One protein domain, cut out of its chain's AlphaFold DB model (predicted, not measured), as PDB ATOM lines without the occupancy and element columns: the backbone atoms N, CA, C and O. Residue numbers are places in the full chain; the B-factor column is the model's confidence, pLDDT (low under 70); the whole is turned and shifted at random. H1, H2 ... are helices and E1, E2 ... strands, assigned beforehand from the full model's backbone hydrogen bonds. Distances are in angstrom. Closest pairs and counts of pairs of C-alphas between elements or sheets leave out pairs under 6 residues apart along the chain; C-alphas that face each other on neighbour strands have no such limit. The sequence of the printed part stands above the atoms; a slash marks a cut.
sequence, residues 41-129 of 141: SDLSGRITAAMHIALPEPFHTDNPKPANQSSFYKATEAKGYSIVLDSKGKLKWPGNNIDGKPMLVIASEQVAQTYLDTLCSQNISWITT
ATOM      1  N   SER A  41      89.369  20.463 -29.756       95.50
ATOM      2  CA  SER A  41      89.708  19.491 -28.715       95.50
ATOM      3  C   SER A  41      90.664  18.423 -29.234       95.50
ATOM      4  O   SER A  41      90.628  18.055 -30.408       95.50
ATOM      5  N   ASP A  42      91.466  17.885 -28.328       94.94
ATOM      6  CA  ASP A  42      92.334  16.728 -28.537       94.94
ATOM      7  C   ASP A  42      91.915  15.592 -27.600       94.94
ATOM      8  O   ASP A  42      91.297  15.823 -26.561       94.94
ATOM      9  N   LEU A  43      92.190  14.349 -27.997       95.38
ATOM     10  CA  LEU A  43      91.845  13.167 -27.217       95.38
ATOM     11  C   LEU A  43      93.045  12.234 -27.110       95.38
ATOM     12  O   LEU A  43      93.582  11.778 -28.117       95.38
ATOM     13  N   SER A  44      93.409  11.901 -25.875       95.00
ATOM     14  CA  SER A  44      94.492  10.979 -25.546       95.00
ATOM     15  C   SER A  44      93.987   9.753 -24.791       95.00
ATOM     16  O   SER A  44      93.103   9.819 -23.932       95.00
ATOM     17  N   GLY A  45      94.584   8.600 -25.082       95.56
ATOM     18  CA  GLY A  45      94.388   7.396 -24.281       95.56
ATOM     19  C   GLY A  45      95.178   7.448 -22.972       95.56
ATOM     20  O   GLY A  45      96.198   8.129 -22.873       95.56
ATOM     21  N   ARG A  46      94.761   6.651 -21.981       96.75
ATOM     22  CA  ARG A  46      95.441   6.519 -20.680       96.75
ATOM     23  C   ARG A  46      96.955   6.307 -20.783       96.75
ATOM     24  O   ARG A  46      97.694   6.857 -19.983       96.75
ATOM     25  N   ILE A  47      97.414   5.464 -21.711       94.94
ATOM     26  CA  ILE A  47      98.846   5.147 -21.850       94.94
ATOM     27  C   ILE A  47      99.626   6.386 -22.297       94.94
ATOM     28  O   ILE A  47     100.569   6.778 -21.622       94.94
ATOM     29  N   THR A  48      99.182   7.050 -23.364       93.25
ATOM     30  CA  THR A  48      99.778   8.303 -23.848       93.25
ATOM     31  C   THR A  48      99.780   9.379 -22.769       93.25
ATOM     32  O   THR A  48     100.807  10.014 -22.546       93.25
ATOM     33  N   ALA A  49      98.665   9.539 -22.052       96.12
ATOM     34  CA  ALA A  49      98.566  10.514 -20.977       96.12
ATOM     35  C   ALA A  49      99.476  10.185 -19.786       96.12
ATOM     36  O   ALA A  49     100.037  11.098 -19.198       96.12
ATOM     37  N   ALA A  50      99.679   8.908 -19.452       96.44
ATOM     38  CA  ALA A  50     100.622   8.510 -18.407       96.44
ATOM     39  C   ALA A  50     102.068   8.921 -18.726       96.44
ATOM     40  O   ALA A  50     102.817   9.249 -17.817       96.44
ATOM     41  N   MET A  51     102.447   8.889 -20.006       93.38
ATOM     42  CA  MET A  51     103.808   9.207 -20.445       93.38
ATOM     43  C   MET A  51     104.066  10.714 -20.548       93.38
ATOM     44  O   MET A  51     105.169  11.154 -20.250       93.38
ATOM     45  N   HIS A  52     103.063  11.496 -20.962       90.94
ATOM     46  CA  HIS A  52     103.274  12.895 -21.355       90.94
ATOM     47  C   HIS A  52     102.586  13.930 -20.454       90.94
ATOM     48  O   HIS A  52     102.921  15.106 -20.531       90.94
ATOM     49  N   ILE A  53     101.602  13.526 -19.640       94.38
ATOM     50  CA  ILE A  53     100.687  14.464 -18.964       94.38
ATOM     51  C   ILE A  53     100.565  14.178 -17.464       94.38
ATOM     52  O   ILE A  53     100.616  15.093 -16.643       94.38
ATOM     53  N   ALA A  54     100.315  12.924 -17.091       97.00
ATOM     54  CA  ALA A  54     100.034  12.550 -15.713       97.00
ATOM     55  C   ALA A  54     101.285  12.662 -14.832       97.00
ATOM     56  O   ALA A  54     102.420  12.574 -15.298       97.00
ATOM     57  N   LEU A  55     101.067  12.805 -13.527       97.44
ATOM     58  CA  LEU A  55     102.132  12.617 -12.550       97.44
ATOM     59  C   LEU A  55     102.612  11.151 -12.579       97.44
ATOM     60  O   LEU A  55     101.795  10.264 -12.844       97.44
ATOM     61  N   PRO A  56     103.896  10.881 -12.260       95.19
ATOM     62  CA  PRO A  56     104.455   9.526 -12.307       95.19
ATOM     63  C   PRO A  56     103.687   8.535 -11.422       95.19
ATOM     64  O   PRO A  56     103.471   7.379 -11.791       95.19
ATOM     65  N   GLU A  57     103.212   9.026 -10.277       96.69
ATOM     66  CA  GLU A  57     102.541   8.209  -9.277       96.69
ATOM     67  C   GLU A  57     101.062   8.010  -9.623       96.69
ATOM     68  O   GLU A  57     100.338   8.990  -9.837       96.69
ATOM     69  N   PRO A  58     100.571   6.756  -9.618       95.94
ATOM     70  CA  PRO A  58      99.179   6.480  -9.912       95.94
ATOM     71  C   PRO A  58      98.266   7.048  -8.825       95.94
ATOM     72  O   PRO A  58      98.646   7.215  -7.662       95.94
ATOM     73  N   PHE A  59      97.016   7.292  -9.198       97.19
ATOM     74  CA  PHE A  59      95.980   7.590  -8.226       97.19
ATOM     75  C   PHE A  59      95.753   6.383  -7.305       97.19
ATOM     76  O   PHE A  59      95.648   5.241  -7.759       97.19
ATOM     77  N   HIS A  60      95.654   6.651  -6.005       93.44
ATOM     78  CA  HIS A  60      95.374   5.652  -4.985       93.44
ATOM     79  C   HIS A  60      94.216   6.118  -4.106       93.44
ATOM     80  O   HIS A  60      94.102   7.301  -3.789       93.44
ATOM     81  N   THR A  61      93.362   5.180  -3.702       92.88
ATOM     82  CA  THR A  61      92.267   5.441  -2.771       92.88
ATOM     83  C   THR A  61      92.044   4.244  -1.858       92.88
ATOM     84  O   THR A  61      91.983   3.107  -2.325       92.88
ATOM     85  N   ASP A  62      91.851   4.519  -0.569       91.56
ATOM     86  CA  ASP A  62      91.490   3.510   0.433       91.56
ATOM     87  C   ASP A  62      90.007   3.102   0.351       91.56
ATOM     88  O   ASP A  62      89.582   2.132   0.974       91.56
ATOM     89  N   ASN A  63      89.201   3.835  -0.427       92.38
ATOM     90  CA  ASN A  63      87.778   3.576  -0.616       92.38
ATOM     91  C   ASN A  63      87.444   3.441  -2.113       92.38
ATOM     92  O   ASN A  63      86.943   4.387  -2.728       92.38
ATOM     93  N   PRO A  64      87.691   2.269  -2.722       91.12
ATOM     94  CA  PRO A  64      87.511   2.042  -4.155       91.12
ATOM     95  C   PRO A  64      86.041   1.801  -4.542       91.12
ATOM     96  O   PRO A  64      85.761   1.041  -5.468       91.12
ATOM     97  N   LYS A  65      85.077   2.405  -3.832       96.50
ATOM     98  CA  LYS A  65      83.654   2.244  -4.148       96.50
ATOM     99  C   LYS A  65      83.372   2.827  -5.543       96.50
ATOM    100  O   LYS A  65      83.601   4.025  -5.732       96.50
ATOM    101  N   PRO A  66      82.873   2.027  -6.500       96.50
ATOM    102  CA  PRO A  66      82.626   2.501  -7.856       96.50
ATOM    103  C   PRO A  66      81.469   3.504  -7.907       96.50
ATOM    104  O   PRO A  66      80.539   3.434  -7.097       96.50
ATOM    105  N   ALA A  67      81.520   4.410  -8.884       95.69
ATOM    106  CA  ALA A  67      80.479   5.401  -9.143       95.69
ATOM    107  C   ALA A  67      79.134   4.750  -9.517       95.69
ATOM    108  O   ALA A  67      78.084   5.250  -9.124       95.69
ATOM    109  N   ASN A  68      79.160   3.611 -10.228       95.62
ATOM    110  CA  ASN A  68      77.995   2.789 -10.600       95.62
ATOM    111  C   ASN A  68      76.877   3.527 -11.358       95.62
ATOM    112  O   ASN A  68      75.732   3.073 -11.373       95.62
ATOM    113  N   GLN A  69      77.188   4.665 -11.972       95.62
ATOM    114  CA  GLN A  69      76.230   5.418 -12.765       95.62
ATOM    115  C   GLN A  69      76.930   6.240 -13.839       95.62
ATOM    116  O   GLN A  69      78.032   6.767 -13.632       95.62
ATOM    117  N   SER A  70      76.252   6.380 -14.974       97.19
ATOM    118  CA  SER A  70      76.606   7.372 -15.977       97.19
ATOM    119  C   SER A  70      76.229   8.763 -15.468       97.19
ATOM    120  O   SER A  70      75.104   8.986 -15.022       97.19
ATOM    121  N   SER A  71      77.177   9.690 -15.495       97.50
ATOM    122  CA  SER A  71      77.011  11.061 -15.015       97.50
ATOM    123  C   SER A  71      78.101  11.949 -15.609       97.50
ATOM    124  O   SER A  71      79.020  11.472 -16.274       97.50
ATOM    125  N   PHE A  72      78.013  13.250 -15.373       97.88
ATOM    126  CA  PHE A  72      79.054  14.182 -15.767       97.88
ATOM    127  C   PHE A  72      79.153  15.345 -14.788       97.88
ATOM    128  O   PHE A  72      78.203  15.694 -14.087       97.88
ATOM    129  N   TYR A  73      80.315  15.982 -14.801       98.31
ATOM    130  CA  TYR A  73      80.579  17.239 -14.129       98.31
ATOM    131  C   TYR A  73      81.336  18.155 -15.083       98.31
ATOM    132  O   TYR A  73      82.353  17.770 -15.659       98.31
ATOM    133  N   LYS A  74      80.843  19.384 -15.240       98.06
ATOM    134  CA  LYS A  74      81.496  20.420 -16.040       98.06
ATOM    135  C   LYS A  74      82.085  21.469 -15.107       98.06
ATOM    136  O   LYS A  74      81.336  22.219 -14.484       98.06
ATOM    137  N   ALA A  75      83.411  21.530 -15.045       98.00
ATOM    138  CA  ALA A  75      84.129  22.493 -14.218       98.00
ATOM    139  C   ALA A  75      84.234  23.876 -14.879       98.00
ATOM    140  O   ALA A  75      84.266  24.901 -14.204       98.00
ATOM    141  N   THR A  76      84.324  23.930 -16.210       96.81
ATOM    142  CA  THR A  76      84.545  25.169 -16.969       96.81
ATOM    143  C   THR A  76      83.875  25.063 -18.332       96.81
ATOM    144  O   THR A  76      83.865  23.991 -18.924       96.81
ATOM    145  N   GLU A  77      83.302  26.168 -18.811       96.81
ATOM    146  CA  GLU A  77      82.808  26.295 -20.186       96.81
ATOM    147  C   GLU A  77      83.957  26.736 -21.099       96.81
ATOM    148  O   GLU A  77      84.622  27.733 -20.813       96.81
ATOM    149  N   ALA A  78      84.189  26.015 -22.193       96.19
ATOM    150  CA  ALA A  78      85.262  26.311 -23.137       96.19
ATOM    151  C   ALA A  78      84.915  25.850 -24.555       96.19
ATOM    152  O   ALA A  78      84.101  24.949 -24.747       96.19
ATOM    153  N   LYS A  79      85.580  26.454 -25.548       94.06
ATOM    154  CA  LYS A  79      85.437  26.079 -26.965       94.06
ATOM    155  C   LYS A  79      85.916  24.645 -27.233       94.06
ATOM    156  O   LYS A  79      85.330  23.948 -28.049       94.06
ATOM    157  N   GLY A  80      86.967  24.221 -26.534       95.31
ATOM    158  CA  GLY A  80      87.563  22.897 -26.652       95.31
ATOM    159  C   GLY A  80      88.277  22.483 -25.372       95.31
ATOM    160  O   GLY A  80      88.520  23.309 -24.489       95.31
ATOM    161  N   TYR A  81      88.582  21.193 -25.277       97.31
ATOM    162  CA  TYR A  81      89.156  20.549 -24.098       97.31
ATOM    163  C   TYR A  81      90.323  19.653 -24.503       97.31
ATOM    164  O   TYR A  81      90.323  19.092 -25.601       97.31
ATOM    165  N   SER A  82      91.259  19.447 -23.581       97.56
ATOM    166  CA  SER A  82      92.178  18.311 -23.664       97.56
ATOM    167  C   SER A  82      91.546  17.119 -22.959       97.56
ATOM    168  O   SER A  82      91.326  17.130 -21.743       97.56
ATOM    169  N   ILE A  83      91.175  16.115 -23.748       97.88
ATOM    170  CA  ILE A  83      90.341  14.997 -23.318       97.88
ATOM    171  C   ILE A  83      91.223  13.783 -23.047       97.88
ATOM    172  O   ILE A  83      92.016  13.378 -23.895       97.88
ATOM    173  N   VAL A  84      91.049  13.136 -21.895       98.19
ATOM    174  CA  VAL A  84      91.756  11.891 -21.581       98.19
ATOM    175  C   VAL A  84      90.792  10.761 -21.255       98.19
ATOM    176  O   VAL A  84      89.938  10.876 -20.377       98.19
ATOM    177  N   LEU A  85      90.969   9.625 -21.931       97.94
ATOM    178  CA  LEU A  85      90.285   8.379 -21.599       97.94
ATOM    179  C   LEU A  85      91.041   7.648 -20.484       97.94
ATOM    180  O   LEU A  85      91.989   6.908 -20.760       97.94
ATOM    181  N   ASP A  86      90.592   7.790 -19.237       97.81
ATOM    182  CA  ASP A  86      91.104   7.039 -18.086       97.81
ATOM    183  C   ASP A  86      90.004   6.171 -17.469       97.81
ATOM    184  O   ASP A  86      89.466   6.436 -16.396       97.81
ATOM    185  N   SER A  87      89.667   5.088 -18.176       97.12
ATOM    186  CA  SER A  87      88.494   4.250 -17.889       97.12
ATOM    187  C   SER A  87      88.339   3.809 -16.432       97.12
ATOM    188  O   SER A  87      87.213   3.553 -16.026       97.12
ATOM    189  N   LYS A  88      89.425   3.639 -15.673       96.00
ATOM    190  CA  LYS A  88      89.380   3.148 -14.285       96.00
ATOM    191  C   LYS A  88      89.947   4.163 -13.279       96.00
ATOM    192  O   LYS A  88      90.168   3.775 -12.139       96.00
ATOM    193  N   GLY A  89      90.195   5.409 -13.692       97.12
ATOM    194  CA  GLY A  89      90.715   6.474 -12.825       97.12
ATOM    195  C   GLY A  89      92.044   6.124 -12.160       97.12
ATOM    196  O   GLY A  89      92.150   6.124 -10.937       97.12
ATOM    197  N   LYS A  90      93.041   5.733 -12.960       97.25
ATOM    198  CA  LYS A  90      94.365   5.324 -12.467       97.25
ATOM    199  C   LYS A  90      95.388   6.454 -12.475       97.25
ATOM    200  O   LYS A  90      96.419   6.325 -11.824       97.25
ATOM    201  N   LEU A  91      95.153   7.510 -13.245       98.19
ATOM    202  CA  LEU A  91      96.115   8.585 -13.457       98.19
ATOM    203  C   LEU A  91      95.911   9.707 -12.453       98.19
ATOM    204  O   LEU A  91      94.779  10.078 -12.152       98.19
ATOM    205  N   LYS A  92      97.014  10.273 -11.969       98.06
ATOM    206  CA  LYS A  92      97.006  11.457 -11.116       98.06
ATOM    207  C   LYS A  92      97.395  12.677 -11.945       98.06
ATOM    208  O   LYS A  92      98.372  12.631 -12.686       98.06
ATOM    209  N   TRP A  93      96.650  13.769 -11.810       97.88
ATOM    210  CA  TRP A  93      96.834  14.949 -12.657       97.88
ATOM    211  C   TRP A  93      97.651  16.038 -11.955       97.88
ATOM    212  O   TRP A  93      97.409  16.295 -10.769       97.88
ATOM    213  N   PRO A  94      98.597  16.691 -12.662       96.25
ATOM    214  CA  PRO A  94      99.373  17.805 -12.115       96.25
ATOM    215  C   PRO A  94      98.542  19.089 -11.959       96.25
ATOM    216  O   PRO A  94      98.886  19.952 -11.156       96.25
ATOM    217  N   GLY A  95      97.442  19.212 -12.704       96.06
ATOM    218  CA  GLY A  95      96.554  20.367 -12.718       96.06
ATOM    219  C   GLY A  95      95.328  20.093 -13.584       96.06
ATOM    220  O   GLY A  95      95.071  18.946 -13.939       96.06
ATOM    221  N   ASN A  96      94.581  21.142 -13.922       97.31
ATOM    222  CA  ASN A  96      93.338  21.057 -14.693       97.31
ATOM    223  C   ASN A  96      93.426  21.632 -16.109       97.31
ATOM    224  O   ASN A  96      92.400  21.866 -16.751       97.31
ATOM    225  N   ASN A  97      94.642  21.876 -16.586       96.81
ATOM    226  CA  ASN A  97      94.911  22.455 -17.887       96.81
ATOM    227  C   ASN A  97      96.082  21.722 -18.549       96.81
ATOM    228  O   ASN A  97      97.063  21.412 -17.873       96.81
ATOM    229  N   ILE A  98      95.961  21.458 -19.847       94.69
ATOM    230  CA  ILE A  98      97.017  20.902 -20.698       94.69
ATOM    231  C   ILE A  98      97.136  21.837 -21.897       94.69
ATOM    232  O   ILE A  98      96.136  22.113 -22.557       94.69
ATOM    233  N   ASP A  99      98.334  22.365 -22.136       89.62
ATOM    234  CA  ASP A  99      98.654  23.219 -23.288       89.62
ATOM    235  C   ASP A  99      97.641  24.352 -23.546       89.62
ATOM    236  O   ASP A  99      97.269  24.665 -24.676       89.62
ATOM    237  N   GLY A 100      97.162  24.985 -22.469       93.12
ATOM    238  CA  GLY A 100      96.226  26.107 -22.528       93.12
ATOM    239  C   GLY A 100      94.751  25.707 -22.574       93.12
ATOM    240  O   GLY A 100      93.895  26.585 -22.443       93.12
ATOM    241  N   LYS A 101      94.415  24.415 -22.658       96.50
ATOM    242  CA  LYS A 101      93.030  23.925 -22.685       96.50
ATOM    243  C   LYS A 101      92.606  23.311 -21.350       96.50
ATOM    244  O   LYS A 101      93.388  22.590 -20.729       96.50
ATOM    245  N   PRO A 102      91.363  23.545 -20.891       98.19
ATOM    246  CA  PRO A 102      90.844  22.868 -19.712       98.19
ATOM    247  C   PRO A 102      90.718  21.362 -19.957       98.19
ATOM    248  O   PRO A 102      90.395  20.908 -21.056       98.19
ATOM    249  N   MET A 103      90.948  20.585 -18.904       98.19
ATOM    250  CA  MET A 103      90.911  19.130 -18.969       98.19
ATOM    251  C   MET A 103      89.492  18.565 -18.883       98.19
ATOM    252  O   MET A 103      88.648  19.041 -18.113       98.19
ATOM    253  N   LEU A 104      89.280  17.477 -19.622       98.31
ATOM    254  CA  LEU A 104      88.119  16.600 -19.515       98.31
ATOM    255  C   LEU A 104      88.581  15.143 -19.377       98.31
ATOM    256  O   LEU A 104      89.256  14.619 -20.258       98.31
ATOM    257  N   VAL A 105      88.182  14.461 -18.308       98.56
ATOM    258  CA  VAL A 105      88.476  13.031 -18.119       98.56
ATOM    259  C   VAL A 105      87.231  12.195 -18.385       98.56
ATOM    260  O   VAL A 105      86.173  12.431 -17.807       98.56
ATOM    261  N   ILE A 106      87.350  11.177 -19.230       98.44
ATOM    262  CA  ILE A 106      86.270  10.224 -19.496       98.44
ATOM    263  C   ILE A 106      86.635   8.883 -18.864       98.44
ATOM    264  O   ILE A 106      87.674   8.291 -19.173       98.44
ATOM    265  N   ALA A 107      85.760   8.396 -17.990       98.38
ATOM    266  CA  ALA A 107      85.929   7.156 -17.250       98.38
ATOM    267  C   ALA A 107      84.708   6.232 -17.401       98.38
ATOM    268  O   ALA A 107      83.662   6.635 -17.909       98.38
ATOM    269  N   SER A 108      84.840   4.968 -16.988       98.25
ATOM    270  CA  SER A 108      83.697   4.051 -16.914       98.25
ATOM    271  C   SER A 108      83.013   4.131 -15.556       98.25
ATOM    272  O   SER A 108      83.557   4.686 -14.604       98.25
ATOM    273  N   GLU A 109      81.830   3.536 -15.430       98.00
ATOM    274  CA  GLU A 109      81.065   3.516 -14.175       98.00
ATOM    275  C   GLU A 109      81.784   2.759 -13.035       98.00
ATOM    276  O   GLU A 109      81.412   2.897 -11.872       98.00
ATOM    277  N   GLN A 110      82.843   1.999 -13.350       97.50
ATOM    278  CA  GLN A 110      83.703   1.320 -12.368       97.50
ATOM    279  C   GLN A 110      84.764   2.229 -11.744       97.50
ATOM    280  O   GLN A 110      85.533   1.774 -10.898       97.50
ATOM    281  N   VAL A 111      84.876   3.480 -12.189       97.69
ATOM    282  CA  VAL A 111      85.787   4.439 -11.567       97.69
ATOM    283  C   VAL A 111      85.386   4.677 -10.114       97.69
ATOM    284  O   VAL A 111      84.198   4.721  -9.793       97.69
ATOM    285  N   ALA A 112      86.368   4.813  -9.223       97.88
ATOM    286  CA  ALA A 112      86.090   5.086  -7.819       97.88
ATOM    287  C   ALA A 112      85.420   6.461  -7.660       97.88
ATOM    288  O   ALA A 112      85.851   7.433  -8.276       97.88
ATOM    289  N   GLN A 113      84.410   6.568  -6.793       97.81
ATOM    290  CA  GLN A 113      83.759   7.854  -6.510       97.81
ATOM    291  C   GLN A 113      84.771   8.896  -6.005       97.81
ATOM    292  O   GLN A 113      84.761  10.037  -6.447       97.81
ATOM    293  N   THR A 114      85.722   8.469  -5.174       97.94
ATOM    294  CA  THR A 114      86.809   9.311  -4.652       97.94
ATOM    295  C   THR A 114      87.719   9.880  -5.743       97.94
ATOM    296  O   THR A 114      88.283  10.962  -5.575       97.94
ATOM    297  N   TYR A 115      87.855   9.186  -6.878       98.44
ATOM    298  CA  TYR A 115      88.558   9.720  -8.041       98.44
ATOM    299  C   TYR A 115      87.789  10.896  -8.645       98.44
ATOM    300  O   TYR A 115      88.371  11.954  -8.860       98.44
ATOM    301  N   LEU A 116      86.476  10.749  -8.846       98.31
ATOM    302  CA  LEU A 116      85.622  11.826  -9.361       98.31
ATOM    303  C   LEU A 116      85.602  13.030  -8.415       98.31
ATOM    304  O   LEU A 116      85.694  14.166  -8.871       98.31
ATOM    305  N   ASP A 117      85.555  12.785  -7.106       97.88
ATOM    306  CA  ASP A 117      85.618  13.840  -6.093       97.88
ATOM    307  C   ASP A 117      86.962  14.589  -6.158       97.88
ATOM    308  O   ASP A 117      87.006  15.818  -6.054       97.88
ATOM    309  N   THR A 118      88.059  13.861  -6.411       98.00
ATOM    310  CA  THR A 118      89.385  14.453  -6.639       98.00
ATOM    311  C   THR A 118      89.373  15.339  -7.883       98.00
ATOM    312  O   THR A 118      89.786  16.496  -7.793       98.00
ATOM    313  N   LEU A 119      88.830  14.860  -9.009       98.50
ATOM    314  CA  LEU A 119      88.689  15.666 -10.227       98.50
ATOM    315  C   LEU A 119      87.864  16.937  -9.978       98.50
ATOM    316  O   LEU A 119      88.287  18.022 -10.375       98.50
ATOM    317  N   CYS A 120      86.743  16.831  -9.257       98.31
ATOM    318  CA  CYS A 120      85.926  17.981  -8.861       98.31
ATOM    319  C   CYS A 120      86.743  19.000  -8.054       98.31
ATOM    320  O   CYS A 120      86.735  20.185  -8.377       98.31
ATOM    321  N   SER A 121      87.487  18.552  -7.036       98.00
ATOM    322  CA  SER A 121      88.325  19.437  -6.209       98.00
ATOM    323  C   SER A 121      89.459  20.112  -6.984       98.00
ATOM    324  O   SER A 121      89.879  21.213  -6.637       98.00
ATOM    325  N   GLN A 122      89.929  19.473  -8.057       98.00
ATOM    326  CA  GLN A 122      90.932  20.025  -8.962       98.00
ATOM    327  C   GLN A 122      90.318  20.922 -10.048       98.00
ATOM    328  O   GLN A 122      91.064  21.470 -10.849       98.00
ATOM    329  N   ASN A 123      88.993  21.112 -10.085       98.38
ATOM    330  CA  ASN A 123      88.282  21.791 -11.176       98.38
ATOM    331  C   ASN A 123      88.549  21.147 -12.550       98.38
ATOM    332  O   ASN A 123      88.750  21.846 -13.546       98.38
ATOM    333  N   ILE A 124      88.564  19.815 -12.600       98.69
ATOM    334  CA  ILE A 124      88.666  19.023 -13.829       98.69
ATOM    335  C   ILE A 124      87.269  18.526 -14.202       98.69
ATOM    336  O   ILE A 124      86.571  17.933 -13.376       98.69
ATOM    337  N   SER A 125      86.859  18.752 -15.452       98.69
ATOM    338  CA  SER A 125      85.589  18.221 -15.956       98.69
ATOM    339  C   SER A 125      85.688  16.707 -16.136       98.69
ATOM    340  O   SER A 125      86.754  16.189 -16.476       98.69
ATOM    341  N   TRP A 126      84.586  15.982 -15.962       98.62
ATOM    342  CA  TRP A 126      84.571  14.543 -16.200       98.62
ATOM    343  C   TRP A 126      83.236  14.013 -16.708       98.62
ATOM    344  O   TRP A 126      82.181  14.598 -16.476       98.62
ATOM    345  N   ILE A 127      83.301  12.870 -17.390       98.38
ATOM    346  CA  ILE A 127      82.152  12.071 -17.823       98.38
ATOM    347  C   ILE A 127      82.385  10.632 -17.364       98.38
ATOM    348  O   ILE A 127      83.442  10.057 -17.625       98.38
ATOM    349  N   THR A 128      81.391  10.028 -16.718       98.25
ATOM    350  CA  THR A 128      81.331   8.581 -16.509       98.25
ATOM    351  C   THR A 128      80.319   7.969 -17.457       98.25
ATOM    352  O   THR A 128      79.175   8.412 -17.532       98.25
ATOM    353  N   THR A 129      80.728   6.941 -18.197       97.94
ATOM    354  CA  THR A 129      79.807   6.190 -19.050       97.94
ATOM    355  C   THR A 129      80.311   4.786 -19.359       97.94
ATOM    356  O   THR A 129      81.511   4.556 -19.507       97.94
TER     357      THR A 129
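AT A GLANCE: This is residues 41 to 129 of the 141 residues of the protein "RibD_C domain-containing protein" of Bacteroides sp. An19 (UniProt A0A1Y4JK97). A twisted five-stranded sheet forms a wall with one face bare; over the other face H2 runs along E5, short H1 sits by the E1 edge, and much of the long links, residues 53 to 70 and 86 to 100, lies on that side too. Among 89 printed residues are two named helices and five named strands, in the order E1 H1 E2 E3 E4 H2 E5. The mixed sheet runs E1 E3 E4 E5 E2. The class is mixed, helices and strands, with under half of the residues in named elements; the whole is compact, radius of gyration of the C-alphas 11.8 A, spans 32 by 27 by 20 A.

HOW THE PARTS SIT: Start at edge strand E1, residues 42 to 45, parallel to E3, residues 82 to 85: N 44 and O 83 are 2.8 A apart. H1, residues 46 to 52, is on the sheet at a height of 7.6 A, only just over none of its strands, with 2 C-alphas falling on E1; its closest C-alphas to E3 are Arg 46 and Leu 85, 5.6 A. E4, residues 101 to 107, is parallel to E3, with N 84 to O 104 at 2.8 A, and to E5, residues 125 to 128, with N 105 to O 125 at 2.9 A. Edge strand E2, residues 71 to 73, is antiparallel to E5: N 128 to O 71 is 2.8 A. H2, residues 113 to 121, is over E5 on the same face as H1, height 9.8 A, along the strands at 7 degrees on the local plane; Leu 119 and Ser 125 have their closest C-alphas, 7.0 A. E4, H2 and E5 form a strand-helix-strand unit, parallel neighbour strands joined through a helix, with a right-handed crossover. In H1 and H2 every O i to N i+4 pair is within hydrogen-bond range.

IN THESE COORDINATES: Find C-alpha 42 at (92.334, 16.728, -28.537), where E1 begins. E4 spans 19.0 A from C-alpha 101 at (93.030, 23.925, -22.685); H2 spans 12.5 A. E5 ends at C-alpha 128, (81.331, 8.581, -16.509).

THE WHOLE: Look to Asp 62 and Lys 79 for the C-alphas farthest apart, 36.0 A. The links H1 to E2 and E3 to E4 are long. The printed part has no cut, and no printed residue is under pLDDT 70.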